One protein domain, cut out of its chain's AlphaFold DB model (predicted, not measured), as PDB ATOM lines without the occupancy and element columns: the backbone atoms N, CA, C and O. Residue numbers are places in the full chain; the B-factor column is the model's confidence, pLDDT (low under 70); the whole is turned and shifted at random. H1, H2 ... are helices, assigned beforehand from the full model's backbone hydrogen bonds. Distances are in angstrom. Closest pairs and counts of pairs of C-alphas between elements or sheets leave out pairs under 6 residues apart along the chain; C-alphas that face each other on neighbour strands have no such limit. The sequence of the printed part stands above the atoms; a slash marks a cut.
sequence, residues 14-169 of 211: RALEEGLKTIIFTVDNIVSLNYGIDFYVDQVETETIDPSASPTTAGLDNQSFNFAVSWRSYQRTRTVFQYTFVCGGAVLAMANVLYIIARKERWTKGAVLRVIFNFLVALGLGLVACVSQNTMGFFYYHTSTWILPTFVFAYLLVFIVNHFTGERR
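This is residues 14 to 169 of the 211 residues of an uncharacterized protein of Verticillium dahliae (UniProt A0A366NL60). You see a long helical rod: the 41-residue H3 is its spine, H4 folds back along its later half as a helical hairpin, and H6 runs beside H4. At the other end of H3, H1 crosses it steeply and short H2 packs on it, while short H5 lies between H4 and H6 along the chain. The printed part has 156 residues, six named helices, H1 to H6 in order, and no named strand: all helix. It is only just extended, close to loose, with a radius of gyration of the C-alphas of 22.7 A and spans of 74 by 32 by 26 A.

Find C-alpha 14 at (-1.649, -3.793, 22.901); there H1, residues 14 to 34, begins its 30.4 A. Next come H2, residues 39 to 46, and H3, residues 62 to 102, 59.0 A long. H4 is residues 109 to 131, 33.7 A, and H5 residues 135 to 142. H6, residues 147 to 164, runs 26.1 A to C-alpha 164 at (9.436, -56.516, 35.510).

At the hub, H3, look for H1 residues 22 to 29, which touch it at a steep tilt of 57 degrees, C-alphas of Thr 22 and Gln 63 closest at 5.9 A. H2 touches H3 at Phe 39 and Val 69, C-alphas 5.8 A apart. H4 touches H3 at a shallow tilt of 18 degrees, opposite ways; the C-alphas of Gly 89 and Ala 122 are closest, 4.4 A. H6 touches H4 at 8 degrees, a shallow tilt, opposite ways, closest at the C-alphas of Asn 118 and Val 158, 6.1 A. H5 is close to H3 but not clearly touching, 7.8 A between C-alphas 78 and 138. H1 and H2 are apart from H4, H5 and H6. Every O i to N i+4 pair is within hydrogen-bond range in H1, H2, H3, H5 and H6, and 18 of 19 in H4.

The C-alphas of Gly 59 and Arg 106 are farthest apart, 74.0 A. The printed part has no cut; the link from H2 to H3 is long. Mean pLDDT of the printed part is 74.4; it is under 70 at residues 40 to 60, 135 to 143 and 164 to 169, among others.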
ATOM      1  N   ARG A  14      -0.271  -3.281  22.851       80.19
ATOM      2  CA  ARG A  14      -1.649  -3.793  22.901       80.19
ATOM      3  C   ARG A  14      -2.210  -4.119  21.518       80.19
ATOM      4  O   ARG A  14      -2.800  -5.181  21.341       80.19
ATOM      5  N   ALA A  15      -1.979  -3.255  20.529       82.31
ATOM      6  CA  ALA A  15      -2.391  -3.514  19.149       82.31
ATOM      7  C   ALA A  15      -1.682  -4.744  18.555       82.31
ATOM      8  O   ALA A  15      -2.297  -5.539  17.841       82.31
ATOM      9  N   LEU A  16      -0.399  -4.940  18.883       83.69
ATOM     10  CA  LEU A  16       0.354  -6.134  18.501       83.69
ATOM     11  C   LEU A  16      -0.222  -7.397  19.159       83.69
ATOM     12  O   LEU A  16      -0.354  -8.421  18.493       83.69
ATOM     13  N   GLU A  17      -0.581  -7.335  20.443       82.31
ATOM     14  CA  GLU A  17      -1.182  -8.461  21.166       82.31
ATOM     15  C   GLU A  17      -2.543  -8.857  20.573       82.31
ATOM     16  O   GLU A  17      -2.812 -10.042  20.365       82.31
ATOM     17  N   GLU A  18      -3.391  -7.876  20.262       81.12
ATOM     18  CA  GLU A  18      -4.688  -8.101  19.615       81.12
ATOM     19  C   GLU A  18      -4.519  -8.679  18.203       81.12
ATOM     20  O   GLU A  18      -5.149  -9.685  17.869       81.12
ATOM     21  N   GLY A  19      -3.599  -8.124  17.407       81.69
ATOM     22  CA  GLY A  19      -3.276  -8.647  16.080       81.69
ATOM     23  C   GLY A  19      -2.743 -10.082  16.125       81.69
ATOM     24  O   GLY A  19      -3.182 -10.934  15.350       81.69
ATOM     25  N   LEU A  20      -1.849 -10.383  17.071       83.06
ATOM     26  CA  LEU A  20      -1.284 -11.720  17.246       83.06
ATOM     27  C   LEU A  20      -2.362 -12.738  17.645       83.06
ATOM     28  O   LEU A  20      -2.395 -13.833  17.084       83.06
ATOM     29  N   LYS A  21      -3.271 -12.379  18.562       76.50
ATOM     30  CA  LYS A  21      -4.412 -13.230  18.945       76.50
ATOM     31  C   LYS A  21      -5.288 -13.560  17.740       76.50
ATOM     32  O   LYS A  21      -5.604 -14.729  17.521       76.50
ATOM     33  N   THR A  22      -5.623 -12.559  16.928       78.56
ATOM     34  CA  THR A  22      -6.440 -12.748  15.720       78.56
ATOM     35  C   THR A  22      -5.761 -13.673  14.713       78.56
ATOM     36  O   THR A  22      -6.406 -14.580  14.181       78.56
ATOM     37  N   ILE A  23      -4.453 -13.507  14.491       83.31
ATOM     38  CA  ILE A  23      -3.681 -14.394  13.609       83.31
ATOM     39  C   ILE A  23      -3.695 -15.829  14.144       83.31
ATOM     40  O   ILE A  23      -3.981 -16.750  13.381       83.31
ATOM     41  N   ILE A  24      -3.440 -16.030  15.440       78.50
ATOM     42  CA  ILE A  24      -3.408 -17.367  16.055       78.50
ATOM     43  C   ILE A  24      -4.752 -18.082  15.887       78.50
ATOM     44  O   ILE A  24      -4.766 -19.225  15.435       78.50
ATOM     45  N   PHE A  25      -5.875 -17.421  16.182       77.75
ATOM     46  CA  PHE A  25      -7.199 -18.033  16.013       77.75
ATOM     47  C   PHE A  25      -7.513 -18.339  14.551       77.75
ATOM     48  O   PHE A  25      -8.048 -19.400  14.245       77.75
ATOM     49  N   THR A  26      -7.139 -17.445  13.638       80.38
ATOM     50  CA  THR A  26      -7.350 -17.664  12.201       80.38
ATOM     51  C   THR A  26      -6.556 -18.875  11.710       80.38
ATOM     52  O   THR A  26      -7.093 -19.717  10.995       80.38
ATOM     53  N   VAL A  27      -5.293 -19.008  12.124       83.56
ATOM     54  CA  VAL A  27      -4.452 -20.162  11.776       83.56
ATOM     55  C   VAL A  27      -5.015 -21.455  12.373       83.56
ATOM     56  O   VAL A  27      -5.118 -22.444  11.653       83.56
ATOM     57  N   ASP A  28      -5.419 -21.453  13.646       76.69
ATOM     58  CA  ASP A  28      -6.011 -22.621  14.321       76.69
ATOM     59  C   ASP A  28      -7.294 -23.097  13.619       76.69
ATOM     60  O   ASP A  28      -7.489 -24.293  13.368       76.69
ATOM     61  N   ASN A  29      -8.129 -22.148  13.198       77.25
ATOM     62  CA  ASN A  29      -9.345 -22.437  12.457       77.25
ATOM     63  C   ASN A  29      -9.051 -22.992  11.046       77.25
ATOM     64  O   ASN A  29      -9.679 -23.968  10.637       77.25
ATOM     65  N   ILE A  30      -8.071 -22.436  10.313       80.56
ATOM     66  CA  ILE A  30      -7.639 -22.956   8.995       80.56
ATOM     67  C   ILE A  30      -7.089 -24.380   9.124       80.56
ATOM     68  O   ILE A  30      -7.385 -25.248   8.302       80.56
ATOM     69  N   VAL A  31      -6.281 -24.635  10.153       81.94
ATOM     70  CA  VAL A  31      -5.734 -25.969  10.419       81.94
ATOM     71  C   VAL A  31      -6.863 -26.953  10.716       81.94
ATOM     72  O   VAL A  31      -6.896 -28.029  10.121       81.94
ATOM     73  N   SER A  32      -7.820 -26.576  11.565       75.50
ATOM     74  CA  SER A  32      -8.995 -27.401  11.881       75.50
ATOM     75  C   SER A  32      -9.819 -27.727  10.631       75.50
ATOM     76  O   SER A  32     -10.167 -28.889  10.410       75.50
ATOM     77  N   LEU A  33     -10.036 -26.732   9.764       76.44
ATOM     78  CA  LEU A  33     -10.724 -26.905   8.486       76.44
ATOM     79  C   LEU A  33      -9.983 -27.887   7.562       76.44
ATOM     80  O   LEU A  33     -10.607 -28.770   6.977       76.44
ATOM     81  N   ASN A  34      -8.652 -27.795   7.475       81.88
ATOM     82  CA  ASN A  34      -7.836 -28.728   6.686       81.88
ATOM     83  C   ASN A  34      -7.927 -30.178   7.187       81.88
ATOM     84  O   ASN A  34      -7.825 -31.109   6.390       81.88
ATOM     85  N   TYR A  35      -8.144 -30.385   8.489       78.94
ATOM     86  CA  TYR A  35      -8.403 -31.710   9.065       78.94
ATOM     87  C   TYR A  35      -9.866 -32.165   8.920       78.94
ATOM     88  O   TYR A  35     -10.241 -33.202   9.469       78.94
ATOM     89  N   GLY A  36     -10.692 -31.421   8.176       69.06
ATOM     90  CA  GLY A  36     -12.110 -31.722   7.955       69.06
ATOM     91  C   GLY A  36     -12.988 -31.457   9.178       69.06
ATOM     92  O   GLY A  36     -14.119 -31.936   9.238       69.06
ATOM     93  N   ILE A  37     -12.470 -30.726  10.167       70.25
ATOM     94  CA  ILE A  37     -13.212 -30.344  11.361       70.25
ATOM     95  C   ILE A  37     -13.847 -28.979  11.094       70.25
ATOM     96  O   ILE A  37     -13.249 -27.928  11.329       70.25
ATOM     97  N   ASP A  38     -15.062 -29.009  10.551       69.69
ATOM     98  CA  ASP A  38     -15.787 -27.807  10.166       69.69
ATOM     99  C   ASP A  38     -16.596 -27.240  11.341       69.69
ATOM    100  O   ASP A  38     -17.717 -27.654  11.629       69.69
ATOM    101  N   PHE A  39     -15.988 -26.292  12.051       71.12
ATOM    102  CA  PHE A  39     -16.668 -25.464  13.052       71.12
ATOM    103  C   PHE A  39     -17.186 -24.145  12.468       71.12
ATOM    104  O   PHE A  39     -17.889 -23.404  13.159       71.12
ATOM    105  N   TYR A  40     -16.827 -23.849  11.216       68.38
ATOM    106  CA  TYR A  40     -17.283 -22.665  10.505       68.38
ATOM    107  C   TYR A  40     -18.764 -22.800  10.174       68.38
ATOM    108  O   TYR A  40     -19.524 -21.886  10.473       68.38
ATOM    109  N   VAL A  41     -19.193 -23.948   9.647       67.69
ATOM    110  CA  VAL A  41     -20.599 -24.199   9.294       67.69
ATOM    111  C   VAL A  41     -21.516 -24.146  10.520       67.69
ATOM    112  O   VAL A  41     -22.519 -23.438  10.481       67.69
ATOM    113  N   ASP A  42     -21.129 -24.767  11.642       67.81
ATOM    114  CA  ASP A  42     -21.887 -24.702  12.911       67.81
ATOM    115  C   ASP A  42     -22.038 -23.247  13.420       67.81
ATOM    116  O   ASP A  42     -23.059 -22.859  14.002       67.81
ATOM    117  N   GLN A  43     -21.005 -22.419  13.229       66.88
ATOM    118  CA  GLN A  43     -21.008 -21.007  13.616       66.88
ATOM    119  C   GLN A  43     -21.867 -20.159  12.672       66.88
ATOM    120  O   GLN A  43     -22.637 -19.323  13.143       66.88
ATOM    121  N   VAL A  44     -21.754 -20.393  11.366       66.00
ATOM    122  CA  VAL A  44     -22.518 -19.711  10.317       66.00
ATOM    123  C   VAL A  44     -24.016 -19.991  10.454       66.00
ATOM    124  O   VAL A  44     -24.812 -19.056  10.385       66.00
ATOM    125  N   GLU A  45     -24.400 -21.234  10.754       65.88
ATOM    126  CA  GLU A  45     -25.794 -21.612  11.020       65.88
ATOM    127  C   GLU A  45     -26.350 -20.911  12.271       65.88
ATOM    128  O   GLU A  45     -27.491 -20.450  12.271       65.88
ATOM    129  N   THR A  46     -25.532 -20.753  13.320       66.31
ATOM    130  CA  THR A  46     -25.940 -20.041  14.546       66.31
ATOM    131  C   THR A  46     -26.159 -18.546  14.306       66.31
ATOM    132  O   THR A  46     -27.106 -17.971  14.836       66.31
ATOM    133  N   GLU A  47     -25.281 -17.912  13.528       64.44
ATOM    134  CA  GLU A  47     -25.355 -16.478  13.212       64.44
ATOM    135  C   GLU A  47     -26.302 -16.187  12.031       64.44
ATOM    136  O   GLU A  47     -26.436 -15.040  11.609       64.44
ATOM    137  N   THR A  48     -26.997 -17.202  11.493       62.72
ATOM    138  CA  THR A  48     -27.896 -17.100  10.321       62.72
ATOM    139  C   THR A  48     -27.230 -16.486   9.082       62.72
ATOM    140  O   THR A  48     -27.880 -15.830   8.267       62.72
ATOM    141  N   ILE A  49     -25.921 -16.689   8.937       61.44
ATOM    142  CA  ILE A  49     -25.150 -16.206   7.790       61.44
ATOM    143  C   ILE A  49     -25.329 -17.217   6.645       61.44
ATOM    144  O   ILE A  49     -25.474 -18.418   6.871       61.44
ATOM    145  N   ASP A  50     -25.363 -16.749   5.397       58.16
ATOM    146  CA  ASP A  50     -25.345 -17.652   4.243       58.16
ATOM    147  C   ASP A  50     -24.021 -18.453   4.267       58.16
ATOM    148  O   ASP A  50     -22.960 -17.829   4.330       58.16
ATOM    149  N   PRO A  51     -24.027 -19.801   4.213       56.94
ATOM    150  CA  PRO A  51     -22.815 -20.636   4.243       56.94
ATOM    151  C   PRO A  51     -21.803 -20.333   3.132       56.94
ATOM    152  O   PRO A  51     -20.655 -20.766   3.214       56.94
ATOM    153  N   SER A  52     -22.207 -19.585   2.102       57.09
ATOM    154  CA  SER A  52     -21.331 -19.112   1.027       57.09
ATOM    155  C   SER A  52     -20.758 -17.700   1.239       57.09
ATOM    156  O   SER A  52     -19.850 -17.293   0.508       57.09
ATOM    157  N   ALA A  53     -21.247 -16.947   2.229       55.53
ATOM    158  CA  ALA A  53     -20.807 -15.586   2.517       55.53
ATOM    159  C   ALA A  53     -19.683 -15.570   3.566       55.53
ATOM    160  O   ALA A  53     -19.775 -16.178   4.630       55.53
ATOM    161  N   SER A  54     -18.610 -14.819   3.292       57.06
ATOM    162  CA  SER A  54     -17.587 -14.533   4.305       57.06
ATOM    163  C   SER A  54     -18.212 -13.720   5.456       57.06
ATOM    164  O   SER A  54     -19.013 -12.824   5.172       57.06
ATOM    165  N   PRO A  55     -17.823 -13.939   6.729       58.31
ATOM    166  CA  PRO A  55     -18.292 -13.141   7.870       58.31
ATOM    167  C   PRO A  55     -18.131 -11.629   7.640       58.31
ATOM    168  O   PRO A  55     -19.030 -10.850   7.950       58.31
ATOM    169  N   THR A  56     -17.042 -11.236   6.965       55.72
ATOM    170  CA  THR A  56     -16.786  -9.860   6.505       55.72
ATOM    171  C   THR A  56     -17.883  -9.303   5.596       55.72
ATOM    172  O   THR A  56     -18.226  -8.126   5.673       55.72
ATOM    173  N   THR A  57     -18.424 -10.130   4.701       55.22
ATOM    174  CA  THR A  57     -19.454  -9.746   3.724       55.22
ATOM    175  C   THR A  57     -20.831  -9.624   4.378       55.22
ATOM    176  O   THR A  57     -21.656  -8.844   3.915       55.22
ATOM    177  N   ALA A  58     -21.053 -10.334   5.487       56.75
ATOM    178  CA  ALA A  58     -22.260 -10.247   6.308       56.75
ATOM    179  C   ALA A  58     -22.237  -9.081   7.323       56.75
ATOM    180  O   ALA A  58     -23.174  -8.930   8.103       56.75
ATOM    181  N   GLY A  59     -21.184  -8.252   7.326       57.91
ATOM    182  CA  GLY A  59     -21.035  -7.132   8.262       57.91
ATOM    183  C   GLY A  59     -20.620  -7.547   9.678       57.91
ATOM    184  O   GLY A  59     -20.675  -6.718  10.586       57.91
ATOM    185  N   LEU A  60     -20.198  -8.801   9.871       65.00
ATOM    186  CA  LEU A  60     -19.680  -9.294  11.144       65.00
ATOM    187  C   LEU A  60     -18.177  -9.020  11.251       65.00
ATOM    188  O   LEU A  60     -17.423  -9.176  10.288       65.00
ATOM    189  N   ASP A  61     -17.728  -8.654  12.450       72.62
ATOM    190  CA  ASP A  61     -16.304  -8.525  12.735       72.62
ATOM    191  C   ASP A  61     -15.613  -9.897  12.640       72.62
ATOM    192  O   ASP A  61     -15.919 -10.827  13.395       72.62
ATOM    193  N   ASN A  62     -14.647 -10.009  11.724       70.38
ATOM    194  CA  ASN A  62     -13.868 -11.224  11.486       70.38
ATOM    195  C   ASN A  62     -13.157 -11.724  12.742       70.38
ATOM    196  O   ASN A  62     -12.984 -12.934  12.908       70.38
ATOM    197  N   GLN A  63     -12.734 -10.822  13.624       70.69
ATOM    198  CA  GLN A  63     -12.049 -11.196  14.854       70.69
ATOM    199  C   GLN A  63     -13.006 -11.896  15.825       70.69
ATOM    200  O   GLN A  63     -12.707 -13.000  16.287       70.69
ATOM    201  N   SER A  64     -14.177 -11.309  16.082       73.44
ATOM    202  CA  SER A  64     -15.211 -11.921  16.929       73.44
ATOM    203  C   SER A  64     -15.679 -13.288  16.411       73.44
ATOM    204  O   SER A  64     -15.817 -14.239  17.186       73.44
ATOM    205  N   PHE A  65     -15.833 -13.419  15.090       74.38
ATOM    206  CA  PHE A  65     -16.255 -14.662  14.457       74.38
ATOM    207  C   PHE A  65     -15.195 -15.761  14.610       74.38
ATOM    208  O   PHE A  65     -15.498 -16.854  15.092       74.38
ATOM    209  N   ASN A  66     -13.930 -15.472  14.275       74.12
ATOM    210  CA  ASN A  66     -12.844 -16.450  14.409       74.12
ATOM    211  C   ASN A  66     -12.617 -16.871  15.867       74.12
ATOM    212  O   ASN A  66     -12.330 -18.042  16.128       74.12
ATOM    213  N   PHE A  67     -12.785 -15.946  16.814       76.06
ATOM    214  CA  PHE A  67     -12.731 -16.253  18.241       76.06
ATOM    215  C   PHE A  67     -13.838 -17.224  18.663       76.06
ATOM    216  O   PHE A  67     -13.577 -18.186  19.383       76.06
ATOM    217  N   ALA A  68     -15.070 -17.010  18.202       75.75
ATOM    218  CA  ALA A  68     -16.194 -17.864  18.562       75.75
ATOM    219  C   ALA A  68     -16.081 -19.280  17.963       75.75
ATOM    220  O   ALA A  68     -16.356 -20.263  18.663       75.75
ATOM    221  N   VAL A  69     -15.576 -19.399  16.727       75.88
ATOM    222  CA  VAL A  69     -15.224 -20.693  16.110       75.88
ATOM    223  C   VAL A  69     -14.165 -21.418  16.949       75.88
ATOM    224  O   VAL A  69     -14.360 -22.574  17.340       75.88
ATOM    225  N   SER A  70     -13.082 -20.723  17.316       74.69
ATOM    226  CA  SER A  70     -12.008 -21.289  18.145       74.69
ATOM    227  C   SER A  70     -12.508 -21.690  19.543       74.69
ATOM    228  O   SER A  70     -12.170 -22.757  20.059       74.69
ATOM    229  N   TRP A  71     -13.418 -20.914  20.139       75.44
ATOM    230  CA  TRP A  71     -14.042 -21.254  21.421       75.44
ATOM    231  C   TRP A  71     -14.871 -22.544  21.356       75.44
ATOM    232  O   TRP A  71     -14.825 -23.369  22.276       75.44
ATOM    233  N   ARG A  72     -15.608 -22.765  20.262       74.38
ATOM    234  CA  ARG A  72     -16.349 -24.018  20.039       74.38
ATOM    235  C   ARG A  72     -15.415 -25.211  19.866       74.38
ATOM    236  O   ARG A  72     -15.652 -26.255  20.486       74.38
ATOM    237  N   SER A  73     -14.338 -25.034  19.102       76.81
ATOM    238  CA  SER A  73     -13.267 -26.031  18.973       76.81
ATOM    239  C   SER A  73     -12.699 -26.418  20.346       76.81
ATOM    240  O   SER A  73     -12.603 -27.603  20.692       76.81
ATOM    241  N   TYR A  74     -12.436 -25.422  21.194       74.94
ATOM    242  CA  TYR A  74     -11.913 -25.624  22.544       74.94
ATOM    243  C   TYR A  74     -12.857 -26.438  23.442       74.94
ATOM    244  O   TYR A  74     -12.416 -27.366  24.127       74.94
ATOM    245  N   GLN A  75     -14.165 -26.154  23.422       76.56
ATOM    246  CA  GLN A  75     -15.138 -26.904  24.229       76.56
ATOM    247  C   GLN A  75     -15.218 -28.378  23.816       76.56
ATOM    248  O   GLN A  75     -15.235 -29.258  24.680       76.56
ATOM    249  N   ARG A  76     -15.214 -28.676  22.511       75.75
ATOM    250  CA  ARG A  76     -15.210 -30.075  22.051       75.75
ATOM    251  C   ARG A  76     -13.902 -30.774  22.403       75.75
ATOM    252  O   ARG A  76     -13.939 -31.873  22.956       75.75
ATOM    253  N   THR A  77     -12.760 -30.124  22.200       77.12
ATOM    254  CA  THR A  77     -11.448 -30.689  22.561       77.12
ATOM    255  C   THR A  77     -11.359 -31.016  24.052       77.12
ATOM    256  O   THR A  77     -10.879 -32.086  24.431       77.12
ATOM    257  N   ARG A  78     -11.932 -30.169  24.913       78.75
ATOM    258  CA  ARG A  78     -12.057 -30.434  26.353       78.75
ATOM    259  C   ARG A  78     -12.856 -31.700  26.660       78.75
ATOM    260  O   ARG A  78     -12.446 -32.481  27.519       78.75
ATOM    261  N   THR A  79     -13.970 -31.927  25.966       81.00
ATOM    262  CA  THR A  79     -14.763 -33.155  26.156       81.00
ATOM    263  C   THR A  79     -14.006 -34.399  25.693       81.00
ATOM    264  O   THR A  79     -13.952 -35.385  26.424       81.00
ATOM    265  N   VAL A  80     -13.333 -34.351  24.539       83.50
ATOM    266  CA  VAL A  80     -12.503 -35.466  24.047       83.50
ATOM    267  C   VAL A  80     -11.369 -35.774  25.028       83.50
ATOM    268  O   VAL A  80     -11.107 -36.936  25.347       83.50
ATOM    269  N   PHE A  81     -10.739 -34.741  25.584       81.19
ATOM    270  CA  PHE A  81      -9.732 -34.890  26.628       81.19
ATOM    271  C   PHE A  81     -10.306 -35.595  27.871       81.19
ATOM    272  O   PHE A  81      -9.749 -36.580  28.344       81.19
ATOM    273  N   GLN A  82     -11.467 -35.171  28.371       83.00
ATOM    274  CA  GLN A  82     -12.122 -35.843  29.500       83.00
ATOM    275  C   GLN A  82     -12.387 -37.325  29.216       83.00
ATOM    276  O   GLN A  82     -12.036 -38.189  30.021       83.00
ATOM    277  N   TYR A  83     -12.957 -37.626  28.050       82.50
ATOM    278  CA  TYR A  83     -13.285 -38.995  27.665       82.50
ATOM    279  C   TYR A  83     -12.047 -39.878  27.510       82.50
ATOM    280  O   TYR A  83     -12.071 -41.025  27.951       82.50
ATOM    281  N   THR A  84     -10.957 -39.372  26.935       85.06
ATOM    282  CA  THR A  84      -9.729 -40.162  26.732       85.06
ATOM    283  C   THR A  84      -9.074 -40.555  28.055       85.06
ATOM    284  O   THR A  84      -8.732 -41.725  28.240       85.06
ATOM    285  N   PHE A  85      -8.971 -39.632  29.014       83.19
ATOM    286  CA  PHE A  85      -8.380 -39.923  30.324       83.19
ATOM    287  C   PHE A  85      -9.278 -40.815  31.195       83.19
ATOM    288  O   PHE A  85      -8.780 -41.758  31.817       83.19
ATOM    289  N   VAL A  86     -10.599 -40.591  31.189       86.12
ATOM    290  CA  VAL A  86     -11.554 -41.439  31.930       86.12
ATOM    291  C   VAL A  86     -11.622 -42.844  31.336       86.12
ATOM    292  O   VAL A  86     -11.512 -43.825  32.072       86.12
ATOM    293  N   CYS A  87     -11.763 -42.964  30.013       86.12
ATOM    294  CA  CYS A  87     -11.818 -44.258  29.335       86.12
ATOM    295  C   CYS A  87     -10.493 -45.015  29.488       86.12
ATOM    296  O   CYS A  87     -10.497 -46.197  29.827       86.12
ATOM    297  N   GLY A  88      -9.355 -44.327  29.344       85.06
ATOM    298  CA  GLY A  88      -8.036 -44.919  29.560       85.06
ATOM    299  C   GLY A  88      -7.872 -45.491  30.974       85.06
ATOM    300  O   GLY A  88      -7.523 -46.664  31.139       85.06
ATOM    301  N   GLY A  89      -8.213 -44.704  32.000       84.50
ATOM    302  CA  GLY A  89      -8.217 -45.165  33.391       84.50
ATOM    303  C   GLY A  89      -9.177 -46.338  33.635       84.50
ATOM    304  O   GLY A  89      -8.808 -47.310  34.299       84.50
ATOM    305  N   ALA A  90     -10.380 -46.299  33.050       85.81
ATOM    306  CA  ALA A  90     -11.385 -47.354  33.184       85.81
ATOM    307  C   ALA A  90     -10.946 -48.676  32.538       85.81
ATOM    308  O   ALA A  90     -11.076 -49.734  33.157       85.81
ATOM    309  N   VAL A  91     -10.372 -48.631  31.332       88.69
ATOM    310  CA  VAL A  91      -9.811 -49.813  30.658       88.69
ATOM    311  C   VAL A  91      -8.683 -50.410  31.492       88.69
ATOM    312  O   VAL A  91      -8.618 -51.629  31.653       88.69
ATOM    313  N   LEU A  92      -7.826 -49.573  32.084       85.50
ATOM    314  CA  LEU A  92      -6.747 -50.042  32.948       85.50
ATOM    315  C   LEU A  92      -7.279 -50.714  34.224       85.50
ATOM    316  O   LEU A  92      -6.785 -51.770  34.630       85.50
ATOM    317  N   ALA A  93      -8.321 -50.144  34.832       84.56
ATOM    318  CA  ALA A  93      -9.005 -50.739  35.975       84.56
ATOM    319  C   ALA A  93      -9.654 -52.086  35.610       84.56
ATOM    320  O   ALA A  93      -9.438 -53.074  36.315       84.56
ATOM    321  N   MET A  94     -10.372 -52.167  34.486       85.75
ATOM    322  CA  MET A  94     -10.961 -53.421  34.002       85.75
ATOM    323  C   MET A  94      -9.895 -54.472  33.687       85.75
ATOM    324  O   MET A  94     -10.051 -55.628  34.077       85.75
ATOM    325  N   ALA A  95      -8.788 -54.085  33.053       84.81
ATOM    326  CA  ALA A  95      -7.673 -54.986  32.775       84.81
ATOM    327  C   ALA A  95      -7.065 -55.557  34.069       84.81
ATOM    328  O   ALA A  95      -6.738 -56.745  34.125       84.81
ATOM    329  N   ASN A  96      -6.970 -54.755  35.136       83.88
ATOM    330  CA  ASN A  96      -6.539 -55.242  36.450       83.88
ATOM    331  C   ASN A  96      -7.542 -56.213  37.076       83.88
ATOM    332  O   ASN A  96      -7.134 -57.242  37.609       83.88
ATOM    333  N   VAL A  97      -8.841 -55.912  37.012       83.56
ATOM    334  CA  VAL A  97      -9.888 -56.811  37.523       83.56
ATOM    335  C   VAL A  97      -9.857 -58.139  36.772       83.56
ATOM    336  O   VAL A  97      -9.852 -59.204  37.392       83.56
ATOM    337  N   LEU A  98      -9.737 -58.092  35.445       84.94
ATOM    338  CA  LEU A  98      -9.617 -59.279  34.609       84.94
ATOM    339  C   LEU A  98      -8.368 -60.093  34.964       84.94
ATOM    340  O   LEU A  98      -8.443 -61.315  35.057       84.94
ATOM    341  N   TYR A  99      -7.240 -59.432  35.232       81.56
ATOM    342  CA  TYR A  99      -6.024 -60.096  35.701       81.56
ATOM    343  C   TYR A  99      -6.230 -60.827  37.034       81.56
ATOM    344  O   TYR A  99      -5.744 -61.947  37.195       81.56
ATOM    345  N   ILE A 100      -6.962 -60.230  37.979       80.38
ATOM    346  CA  ILE A 100      -7.271 -60.857  39.274       80.38
ATOM    347  C   ILE A 100      -8.143 -62.105  39.073       80.38
ATOM    348  O   ILE A 100      -7.847 -63.145  39.658       80.38
ATOM    349  N   ILE A 101      -9.176 -62.020  38.229       83.56
ATOM    350  CA  ILE A 101     -10.120 -63.124  37.975       83.56
ATOM    351  C   ILE A 101      -9.457 -64.262  37.186       83.56
ATOM    352  O   ILE A 101      -9.634 -65.436  37.509       83.56
ATOM    353  N   ALA A 102      -8.678 -63.933  36.153       80.88
ATOM    354  CA  ALA A 102      -8.019 -64.918  35.296       80.88
ATOM    355  C   ALA A 102      -6.881 -65.664  36.012       80.88
ATOM    356  O   ALA A 102      -6.442 -66.732  35.569       80.88
ATOM    357  N   ARG A 103      -6.379 -65.120  37.124       73.88
ATOM    358  CA  ARG A 103      -5.269 -65.711  37.858       73.88
ATOM    359  C   ARG A 103      -5.730 -66.900  38.702       73.88
ATOM    360  O   ARG A 103      -6.282 -66.749  39.784       73.88
ATOM    361  N   LYS A 104      -5.386 -68.104  38.240       65.06
ATOM    362  CA  LYS A 104      -5.585 -69.371  38.975       65.06
ATOM    363  C   LYS A 104      -4.437 -69.740  39.934       65.06
ATOM    364  O   LYS A 104      -4.553 -70.700  40.688       65.06
ATOM    365  N   GLU A 105      -3.321 -69.008  39.915       68.25
ATOM    366  CA  GLU A 105      -2.137 -69.294  40.743       68.25
ATOM    367  C   GLU A 105      -2.143 -68.584  42.106       68.25
ATOM    368  O   GLU A 105      -2.668 -67.479  42.252       68.25
ATOM    369  N   ARG A 106      -1.449 -69.176  43.094       65.69
ATOM    370  CA  ARG A 106      -1.255 -68.588  44.432       65.69
ATOM    371  C   ARG A 106      -0.707 -67.153  44.351       65.69
ATOM    372  O   ARG A 106       0.163 -66.831  43.533       65.69
ATOM    373  N   TRP A 107      -1.213 -66.291  45.231       69.69
ATOM    374  CA  TRP A 107      -0.830 -64.883  45.304       69.69
ATOM    375  C   TRP A 107       0.631 -64.754  45.745       69.69
ATOM    376  O   TRP A 107       0.985 -64.995  46.899       69.69
ATOM    377  N   THR A 108       1.505 -64.386  44.809       70.12
ATOM    378  CA  THR A 108       2.884 -63.997  45.117       70.12
ATOM    379  C   THR A 108       2.911 -62.533  45.545       70.12
ATOM    380  O   THR A 108       2.129 -61.724  45.054       70.12
ATOM    381  N   LYS A 109       3.829 -62.149  46.441       72.81
ATOM    382  CA  LYS A 109       3.928 -60.757  46.932       72.81
ATOM    383  C   LYS A 109       4.075 -59.726  45.798       72.81
ATOM    384  O   LYS A 109       3.523 -58.638  45.895       72.81
ATOM    385  N   GLY A 110       4.750 -60.089  44.701       68.62
ATOM    386  CA  GLY A 110       4.864 -59.237  43.510       68.62
ATOM    387  C   GLY A 110       3.532 -59.015  42.784       68.62
ATOM    388  O   GLY A 110       3.275 -57.921  42.298       68.62
ATOM    389  N   ALA A 111       2.641 -60.007  42.780       70.81
ATOM    390  CA  ALA A 111       1.312 -59.877  42.189       70.81
ATOM    391  C   ALA A 111       0.470 -58.802  42.875       70.81
ATOM    392  O   ALA A 111      -0.160 -57.990  42.208       70.81
ATOM    393  N   VAL A 112       0.500 -58.796  44.211       75.81
ATOM    394  CA  VAL A 112      -0.214 -57.818  45.036       75.81
ATOM    395  C   VAL A 112       0.307 -56.412  44.749       75.81
ATOM    396  O   VAL A 112      -0.484 -55.505  44.511       75.81
ATOM    397  N   LEU A 113       1.633 -56.239  44.701       78.44
ATOM    398  CA  LEU A 113       2.252 -54.940  44.427       78.44
ATOM    399  C   LEU A 113       1.872 -54.395  43.043       78.44
ATOM    400  O   LEU A 113       1.534 -53.223  42.924       78.44
ATOM    401  N   ARG A 114       1.872 -55.250  42.011       78.69
ATOM    402  CA  ARG A 114       1.471 -54.878  40.644       78.69
ATOM    403  C   ARG A 114       0.007 -54.451  40.569       78.69
ATOM    404  O   ARG A 114      -0.294 -53.459  39.918       78.69
ATOM    405  N   VAL A 115      -0.887 -55.167  41.252       79.75
ATOM    406  CA  VAL A 115      -2.311 -54.804  41.305       79.75
ATOM    407  C   VAL A 115      -2.497 -53.453  41.993       79.75
ATOM    408  O   VAL A 115      -3.167 -52.594  41.435       79.75
ATOM    409  N   ILE A 116      -1.864 -53.232  43.152       82.50
ATOM    410  CA  ILE A 116      -1.956 -51.954  43.879       82.50
ATOM    411  C   ILE A 116      -1.414 -50.806  43.025       82.50
ATOM    412  O   ILE A 116      -2.072 -49.779  42.893       82.50
ATOM    413  N   PHE A 117      -0.242 -50.985  42.411       82.69
ATOM    414  CA  PHE A 117       0.367 -49.950  41.580       82.69
ATOM    415  C   PHE A 117      -0.496 -49.615  40.363       82.69
ATOM    416  O   PHE A 117      -0.787 -48.448  40.118       82.69
ATOM    417  N   ASN A 118      -0.972 -50.624  39.629       82.44
ATOM    418  CA  ASN A 118      -1.823 -50.377  38.471       82.44
ATOM    419  C   ASN A 118      -3.162 -49.734  38.869       82.44
ATOM    420  O   ASN A 118      -3.713 -48.964  38.086       82.44
ATOM    421  N   PHE A 119      -3.683 -50.021  40.067       81.56
ATOM    422  CA  PHE A 119      -4.885 -49.367  40.583       81.56
ATOM    423  C   PHE A 119      -4.625 -47.895  40.925       81.56
ATOM    424  O   PHE A 119      -5.435 -47.039  40.583       81.56
ATOM    425  N   LEU A 120      -3.473 -47.584  41.532       84.50
ATOM    426  CA  LEU A 120      -3.050 -46.205  41.802       84.50
ATOM    427  C   LEU A 120      -2.866 -45.402  40.510       84.50
ATOM    428  O   LEU A 120      -3.293 -44.253  40.452       84.50
ATOM    429  N   VAL A 121      -2.284 -45.999  39.466       84.44
ATOM    430  CA  VAL A 121      -2.134 -45.324  38.167       84.44
ATOM    431  C   VAL A 121      -3.483 -45.134  37.474       84.44
ATOM    432  O   VAL A 121      -3.738 -44.054  36.948       84.44
ATOM    433  N   ALA A 122      -4.376 -46.129  37.516       82.44
ATOM    434  CA  ALA A 122      -5.735 -45.988  36.985       82.44
ATOM    435  C   ALA A 122      -6.503 -44.853  37.684       82.44
ATOM    436  O   ALA A 122      -7.157 -44.047  37.024       82.44
ATOM    437  N   LEU A 123      -6.364 -44.747  39.010       83.50
ATOM    438  CA  LEU A 123      -6.946 -43.662  39.798       83.50
ATOM    439  C   LEU A 123      -6.294 -42.317  39.443       83.50
ATOM    440  O   LEU A 123      -7.002 -41.339  39.240       83.50
ATOM    441  N   GLY A 124      -4.970 -42.279  39.274       81.75
ATOM    442  CA  GLY A 124      -4.238 -41.094  38.822       81.75
ATOM    443  C   GLY A 124      -4.715 -40.578  37.461       81.75
ATOM    444  O   GLY A 124      -4.983 -39.388  37.329       81.75
ATOM    445  N   LEU A 125      -4.909 -41.462  36.479       81.31
ATOM    446  CA  LEU A 125      -5.476 -41.122  35.165       81.31
ATOM    447  C   LEU A 125      -6.902 -40.558  35.281       81.31
ATOM    448  O   LEU A 125      -7.215 -39.548  34.651       81.31
ATOM    449  N   GLY A 126      -7.740 -41.156  36.132       75.38
ATOM    450  CA  GLY A 126      -9.075 -40.629  36.430       75.38
ATOM    451  C   GLY A 126      -9.043 -39.260  37.120       75.38
ATOM    452  O   GLY A 126      -9.854 -38.392  36.814       75.38
ATOM    453  N   LEU A 127      -8.070 -39.025  38.005       78.06
ATOM    454  CA  LEU A 127      -7.904 -37.755  38.713       78.06
ATOM    455  C   LEU A 127      -7.396 -36.637  37.789       78.06
ATOM    456  O   LEU A 127      -7.815 -35.489  37.926       78.06
ATOM    457  N   VAL A 128      -6.549 -36.969  36.808       76.00
ATOM    458  CA  VAL A 128      -6.126 -36.030  35.755       76.00
ATOM    459  C   VAL A 128      -7.327 -35.564  34.929       76.00
ATOM    460  O   VAL A 128      -7.406 -34.386  34.585       76.00
ATOM    461  N   ALA A 129      -8.321 -36.425  34.692       73.25
ATOM    462  CA  ALA A 129      -9.555 -35.994  34.038       73.25
ATOM    463  C   ALA A 129     -10.313 -34.931  34.857       73.25
ATOM    464  O   ALA A 129     -10.883 -34.011  34.271       73.25
ATOM    465  N   CYS A 130     -10.270 -34.977  36.193       70.25
ATOM    466  CA  CYS A 130     -10.895 -33.955  37.043       70.25
ATOM    467  C   CYS A 130     -10.231 -32.572  36.922       70.25
ATOM    468  O   CYS A 130     -10.908 -31.565  37.125       70.25
ATOM    469  N   VAL A 131      -8.954 -32.487  36.523       70.00
ATOM    470  CA  VAL A 131      -8.275 -31.198  36.266       70.00
ATOM    471  C   VAL A 131      -9.008 -30.391  35.190       70.00
ATOM    472  O   VAL A 131      -9.078 -29.167  35.271       70.00
ATOM    473  N   SER A 132      -9.652 -31.068  34.235       65.31
ATOM    474  CA  SER A 132     -10.432 -30.419  33.175       65.31
ATOM    475  C   SER A 132     -11.704 -29.698  33.664       65.31
ATOM    476  O   SER A 132     -12.335 -28.972  32.888       65.31
ATOM    477  N   GLN A 133     -12.126 -29.895  34.921       68.00
ATOM    478  CA  GLN A 133     -13.260 -29.162  35.494       68.00
ATOM    479  C   GLN A 133     -12.905 -27.703  35.787       68.00
ATOM    480  O   GLN A 133     -13.780 -26.843  35.715       68.00
ATOM    481  N   ASN A 134     -11.626 -27.406  36.029       71.25
ATOM    482  CA  ASN A 134     -11.148 -26.039  36.165       71.25
ATOM    483  C   ASN A 134     -10.782 -25.482  34.780       71.25
ATOM    484  O   ASN A 134      -9.826 -25.938  34.155       71.25
ATOM    485  N   THR A 135     -11.529 -24.489  34.298       63.62
ATOM    486  CA  THR A 135     -11.317 -23.847  32.989       63.62
ATOM    487  C   THR A 135      -9.943 -23.189  32.858       63.62
ATOM    488  O   THR A 135      -9.344 -23.279  31.789       63.62
ATOM    489  N   MET A 136      -9.413 -22.599  33.935       62.53
ATOM    490  CA  MET A 136      -8.070 -21.998  33.947       62.53
ATOM    491  C   MET A 136      -6.974 -23.066  33.993       62.53
ATOM    492  O   MET A 136      -5.959 -22.955  33.307       62.53
ATOM    493  N   GLY A 137      -7.201 -24.136  34.762       60.12
ATOM    494  CA  GLY A 137      -6.290 -25.282  34.827       60.12
ATOM    495  C   GLY A 137      -6.204 -26.037  33.500       60.12
ATOM    496  O   GLY A 137      -5.113 -26.398  33.066       60.12
ATOM    497  N   PHE A 138      -7.340 -26.213  32.820       63.31
ATOM    498  CA  PHE A 138      -7.392 -26.823  31.495       63.31
ATOM    499  C   PHE A 138      -6.702 -25.952  30.446       63.31
ATOM    500  O   PHE A 138      -5.964 -26.500  29.642       63.31
ATOM    501  N   PHE A 139      -6.858 -24.625  30.489       62.56
ATOM    502  CA  PHE A 139      -6.201 -23.739  29.524       62.56
ATOM    503  C   PHE A 139      -4.674 -23.860  29.601       62.56
ATOM    504  O   PHE A 139      -4.034 -24.140  28.592       62.56
ATOM    505  N   TYR A 140      -4.101 -23.771  30.807       64.88
ATOM    506  CA  TYR A 140      -2.653 -23.910  31.013       64.88
ATOM    507  C   TYR A 140      -2.135 -25.302  30.626       64.88
ATOM    508  O   TYR A 140      -1.058 -25.448  30.045       64.88
ATOM    509  N   TYR A 141      -2.916 -26.339  30.930       64.38
ATOM    510  CA  TYR A 141      -2.555 -27.714  30.606       64.38
ATOM    511  C   TYR A 141      -2.697 -28.017  29.107       64.38
ATOM    512  O   TYR A 141      -1.852 -28.713  28.557       64.38
ATOM    513  N   HIS A 142      -3.694 -27.442  28.431       64.75
ATOM    514  CA  HIS A 142      -3.928 -27.563  26.990       64.75
ATOM    515  C   HIS A 142      -2.868 -26.837  26.165       64.75
ATOM    516  O   HIS A 142      -2.384 -27.372  25.173       64.75
ATOM    517  N   THR A 143      -2.440 -25.652  26.605       64.19
ATOM    518  CA  THR A 143      -1.302 -24.952  25.989       64.19
ATOM    519  C   THR A 143       0.029 -25.668  26.220       64.19
ATOM    520  O   THR A 143       1.023 -25.361  25.568       64.19
ATOM    521  N   SER A 144       0.072 -26.620  27.153       70.31
ATOM    522  CA  SER A 144       1.276 -27.369  27.476       70.31
ATOM    523  C   SER A 144       1.422 -28.585  26.561       70.31
ATOM    524  O   SER A 144       0.563 -29.466  26.517       70.31
ATOM    525  N   THR A 145       2.574 -28.715  25.896       74.00
ATOM    526  CA  THR A 145       2.935 -29.868  25.039       74.00
ATOM    527  C   THR A 145       2.997 -31.206  25.806       74.00
ATOM    528  O   THR A 145       3.259 -32.259  25.232       74.00
ATOM    529  N   TRP A 146       2.754 -31.191  27.119       75.19
ATOM    530  CA  TRP A 146       2.915 -32.323  28.029       75.19
ATOM    531  C   TRP A 146       1.690 -33.234  28.162       75.19
ATOM    532  O   TRP A 146       1.804 -34.291  28.786       75.19
ATOM    533  N   ILE A 147       0.548 -32.911  27.546       72.00
ATOM    534  CA  ILE A 147      -0.647 -33.776  27.582       72.00
ATOM    535  C   ILE A 147      -0.362 -35.178  27.027       72.00
ATOM    536  O   ILE A 147      -0.614 -36.182  27.692       72.00
ATOM    537  N   LEU A 148       0.192 -35.259  25.816       76.94
ATOM    538  CA  LEU A 148       0.486 -36.541  25.171       76.94
ATOM    539  C   LEU A 148       1.610 -37.303  25.892       76.94
ATOM    540  O   LEU A 148       1.411 -38.478  26.217       76.94
ATOM    541  N   PRO A 149       2.755 -36.669  26.224       82.44
ATOM    542  CA  PRO A 149       3.807 -37.322  26.991       82.44
ATOM    543  C   PRO A 149       3.323 -37.889  28.323       82.44
ATOM    544  O   PRO A 149       3.653 -39.024  28.643       82.44
ATOM    545  N   THR A 150       2.531 -37.146  29.101       80.62
ATOM    546  CA  THR A 150       2.077 -37.609  30.426       80.62
ATOM    547  C   THR A 150       1.190 -38.845  30.338       80.62
ATOM    548  O   THR A 150       1.378 -39.779  31.121       80.62
ATOM    549  N   PHE A 151       0.289 -38.904  29.353       81.19
ATOM    550  CA  PHE A 151      -0.518 -40.095  29.096       81.19
ATOM    551  C   PHE A 151       0.366 -41.299  28.736       81.19
ATOM    552  O   PHE A 151       0.242 -42.370  29.335       81.19
ATOM    553  N   VAL A 152       1.324 -41.115  27.823       85.31
ATOM    554  CA  VAL A 152       2.260 -42.177  27.422       85.31
ATOM    555  C   VAL A 152       3.130 -42.629  28.596       85.31
ATOM    556  O   VAL A 152       3.282 -43.829  28.806       85.31
ATOM    557  N   PHE A 153       3.651 -41.705  29.406       84.19
ATOM    558  CA  PHE A 153       4.447 -42.030  30.591       84.19
ATOM    559  C   PHE A 153       3.652 -42.837  31.618       84.19
ATOM    560  O   PHE A 153       4.190 -43.795  32.173       84.19
ATOM    561  N   ALA A 154       2.378 -42.508  31.843       82.38
ATOM    562  CA  ALA A 154       1.519 -43.269  32.747       82.38
ATOM    563  C   ALA A 154       1.357 -44.727  32.279       82.38
ATOM    564  O   ALA A 154       1.552 -45.659  33.064       82.38
ATOM    565  N   TYR A 155       1.083 -44.941  30.989       82.06
ATOM    566  CA  TYR A 155       0.968 -46.288  30.417       82.06
ATOM    567  C   TYR A 155       2.302 -47.031  30.363       82.06
ATOM    568  O   TYR A 155       2.351 -48.232  30.631       82.06
ATOM    569  N   LEU A 156       3.394 -46.331  30.067       85.12
ATOM    570  CA  LEU A 156       4.737 -46.896  30.028       85.12
ATOM    571  C   LEU A 156       5.190 -47.340  31.424       85.12
ATOM    572  O   LEU A 156       5.740 -48.430  31.563       85.12
ATOM    573  N   LEU A 157       4.894 -46.563  32.472       83.56
ATOM    574  CA  LEU A 157       5.141 -46.961  33.862       83.56
ATOM    575  C   LEU A 157       4.379 -48.232  34.229       83.56
ATOM    576  O   LEU A 157       4.961 -49.151  34.808       83.56
ATOM    577  N   VAL A 158       3.098 -48.309  33.863       82.12
ATOM    578  CA  VAL A 158       2.309 -49.527  34.076       82.12
ATOM    579  C   VAL A 158       2.938 -50.685  33.321       82.12
ATOM    580  O   VAL A 158       3.175 -51.725  33.924       82.12
ATOM    581  N   PHE A 159       3.286 -50.511  32.047       82.56
ATOM    582  CA  PHE A 159       3.921 -51.551  31.239       82.56
ATOM    583  C   PHE A 159       5.226 -52.065  31.863       82.56
ATOM    584  O   PHE A 159       5.400 -53.277  32.000       82.56
ATOM    585  N   ILE A 160       6.097 -51.160  32.316       83.62
ATOM    586  CA  ILE A 160       7.341 -51.474  33.029       83.62
ATOM    587  C   ILE A 160       7.033 -52.328  34.260       83.62
ATOM    588  O   ILE A 160       7.510 -53.459  34.366       83.62
ATOM    589  N   VAL A 161       6.184 -51.848  35.170       79.62
ATOM    590  CA  VAL A 161       5.852 -52.581  36.405       79.62
ATOM    591  C   VAL A 161       5.227 -53.942  36.089       79.62
ATOM    592  O   VAL A 161       5.539 -54.956  36.725       79.62
ATOM    593  N   ASN A 162       4.383 -53.991  35.066       76.62
ATOM    594  CA  ASN A 162       3.708 -55.187  34.595       76.62
ATOM    595  C   ASN A 162       4.708 -56.231  34.066       76.62
ATOM    596  O   ASN A 162       4.569 -57.414  34.387       76.62
ATOM    597  N   HIS A 163       5.729 -55.798  33.323       76.81
ATOM    598  CA  HIS A 163       6.754 -56.654  32.728       76.81
ATOM    599  C   HIS A 163       7.807 -57.115  33.750       76.81
ATOM    600  O   HIS A 163       8.013 -58.317  33.921       76.81
ATOM    601  N   PHE A 164       8.385 -56.196  34.531       66.88
ATOM    602  CA  PHE A 164       9.436 -56.516  35.510       66.88
ATOM    603  C   PHE A 164       8.954 -57.406  36.665       66.88
ATOM    604  O   PHE A 164       9.742 -58.129  37.271       66.88
ATOM    605  N   THR A 165       7.652 -57.417  36.959       60.31
ATOM    606  CA  THR A 165       7.084 -58.303  37.991       60.31
ATOM    607  C   THR A 165       6.926 -59.758  37.509       60.31
ATOM    608  O   THR A 165       6.731 -60.661  38.327       60.31
ATOM    609  N   GLY A 166       7.007 -60.014  36.195       52.75
ATOM    610  CA  GLY A 166       6.939 -61.356  35.603       52.75
ATOM    611  C   GLY A 166       8.231 -62.171  35.755       52.75
ATOM    612  O   GLY A 166       8.174 -63.393  35.918       52.75
ATOM    613  N   GLU A 167       9.390 -61.510  35.786       53.41
ATOM    614  CA  GLU A 167      10.690 -62.165  35.949       53.41
ATOM    615  C   GLU A 167      11.062 -62.310  37.431       53.41
ATOM    616  O   GLU A 167      11.439 -61.380  38.141       53.41
ATOM    617  N   ARG A 168      10.934 -63.545  37.918       53.75
ATOM    618  CA  ARG A 168      11.040 -63.982  39.321       53.75
ATOM    619  C   ARG A 168      12.422 -63.815  39.996       53.75
ATOM    620  O   ARG A 168      12.826 -64.727  40.716       53.75
ATOM    621  N   ARG A 169      13.177 -62.720  39.832       49.88
ATOM    622  CA  ARG A 169      14.510 -62.606  40.480       49.88
ATOM    623  C   ARG A 169      14.809 -61.376  41.321       49.88
ATOM    624  O   ARG A 169      15.630 -61.502  42.222       49.88
TER     625      ARG A 169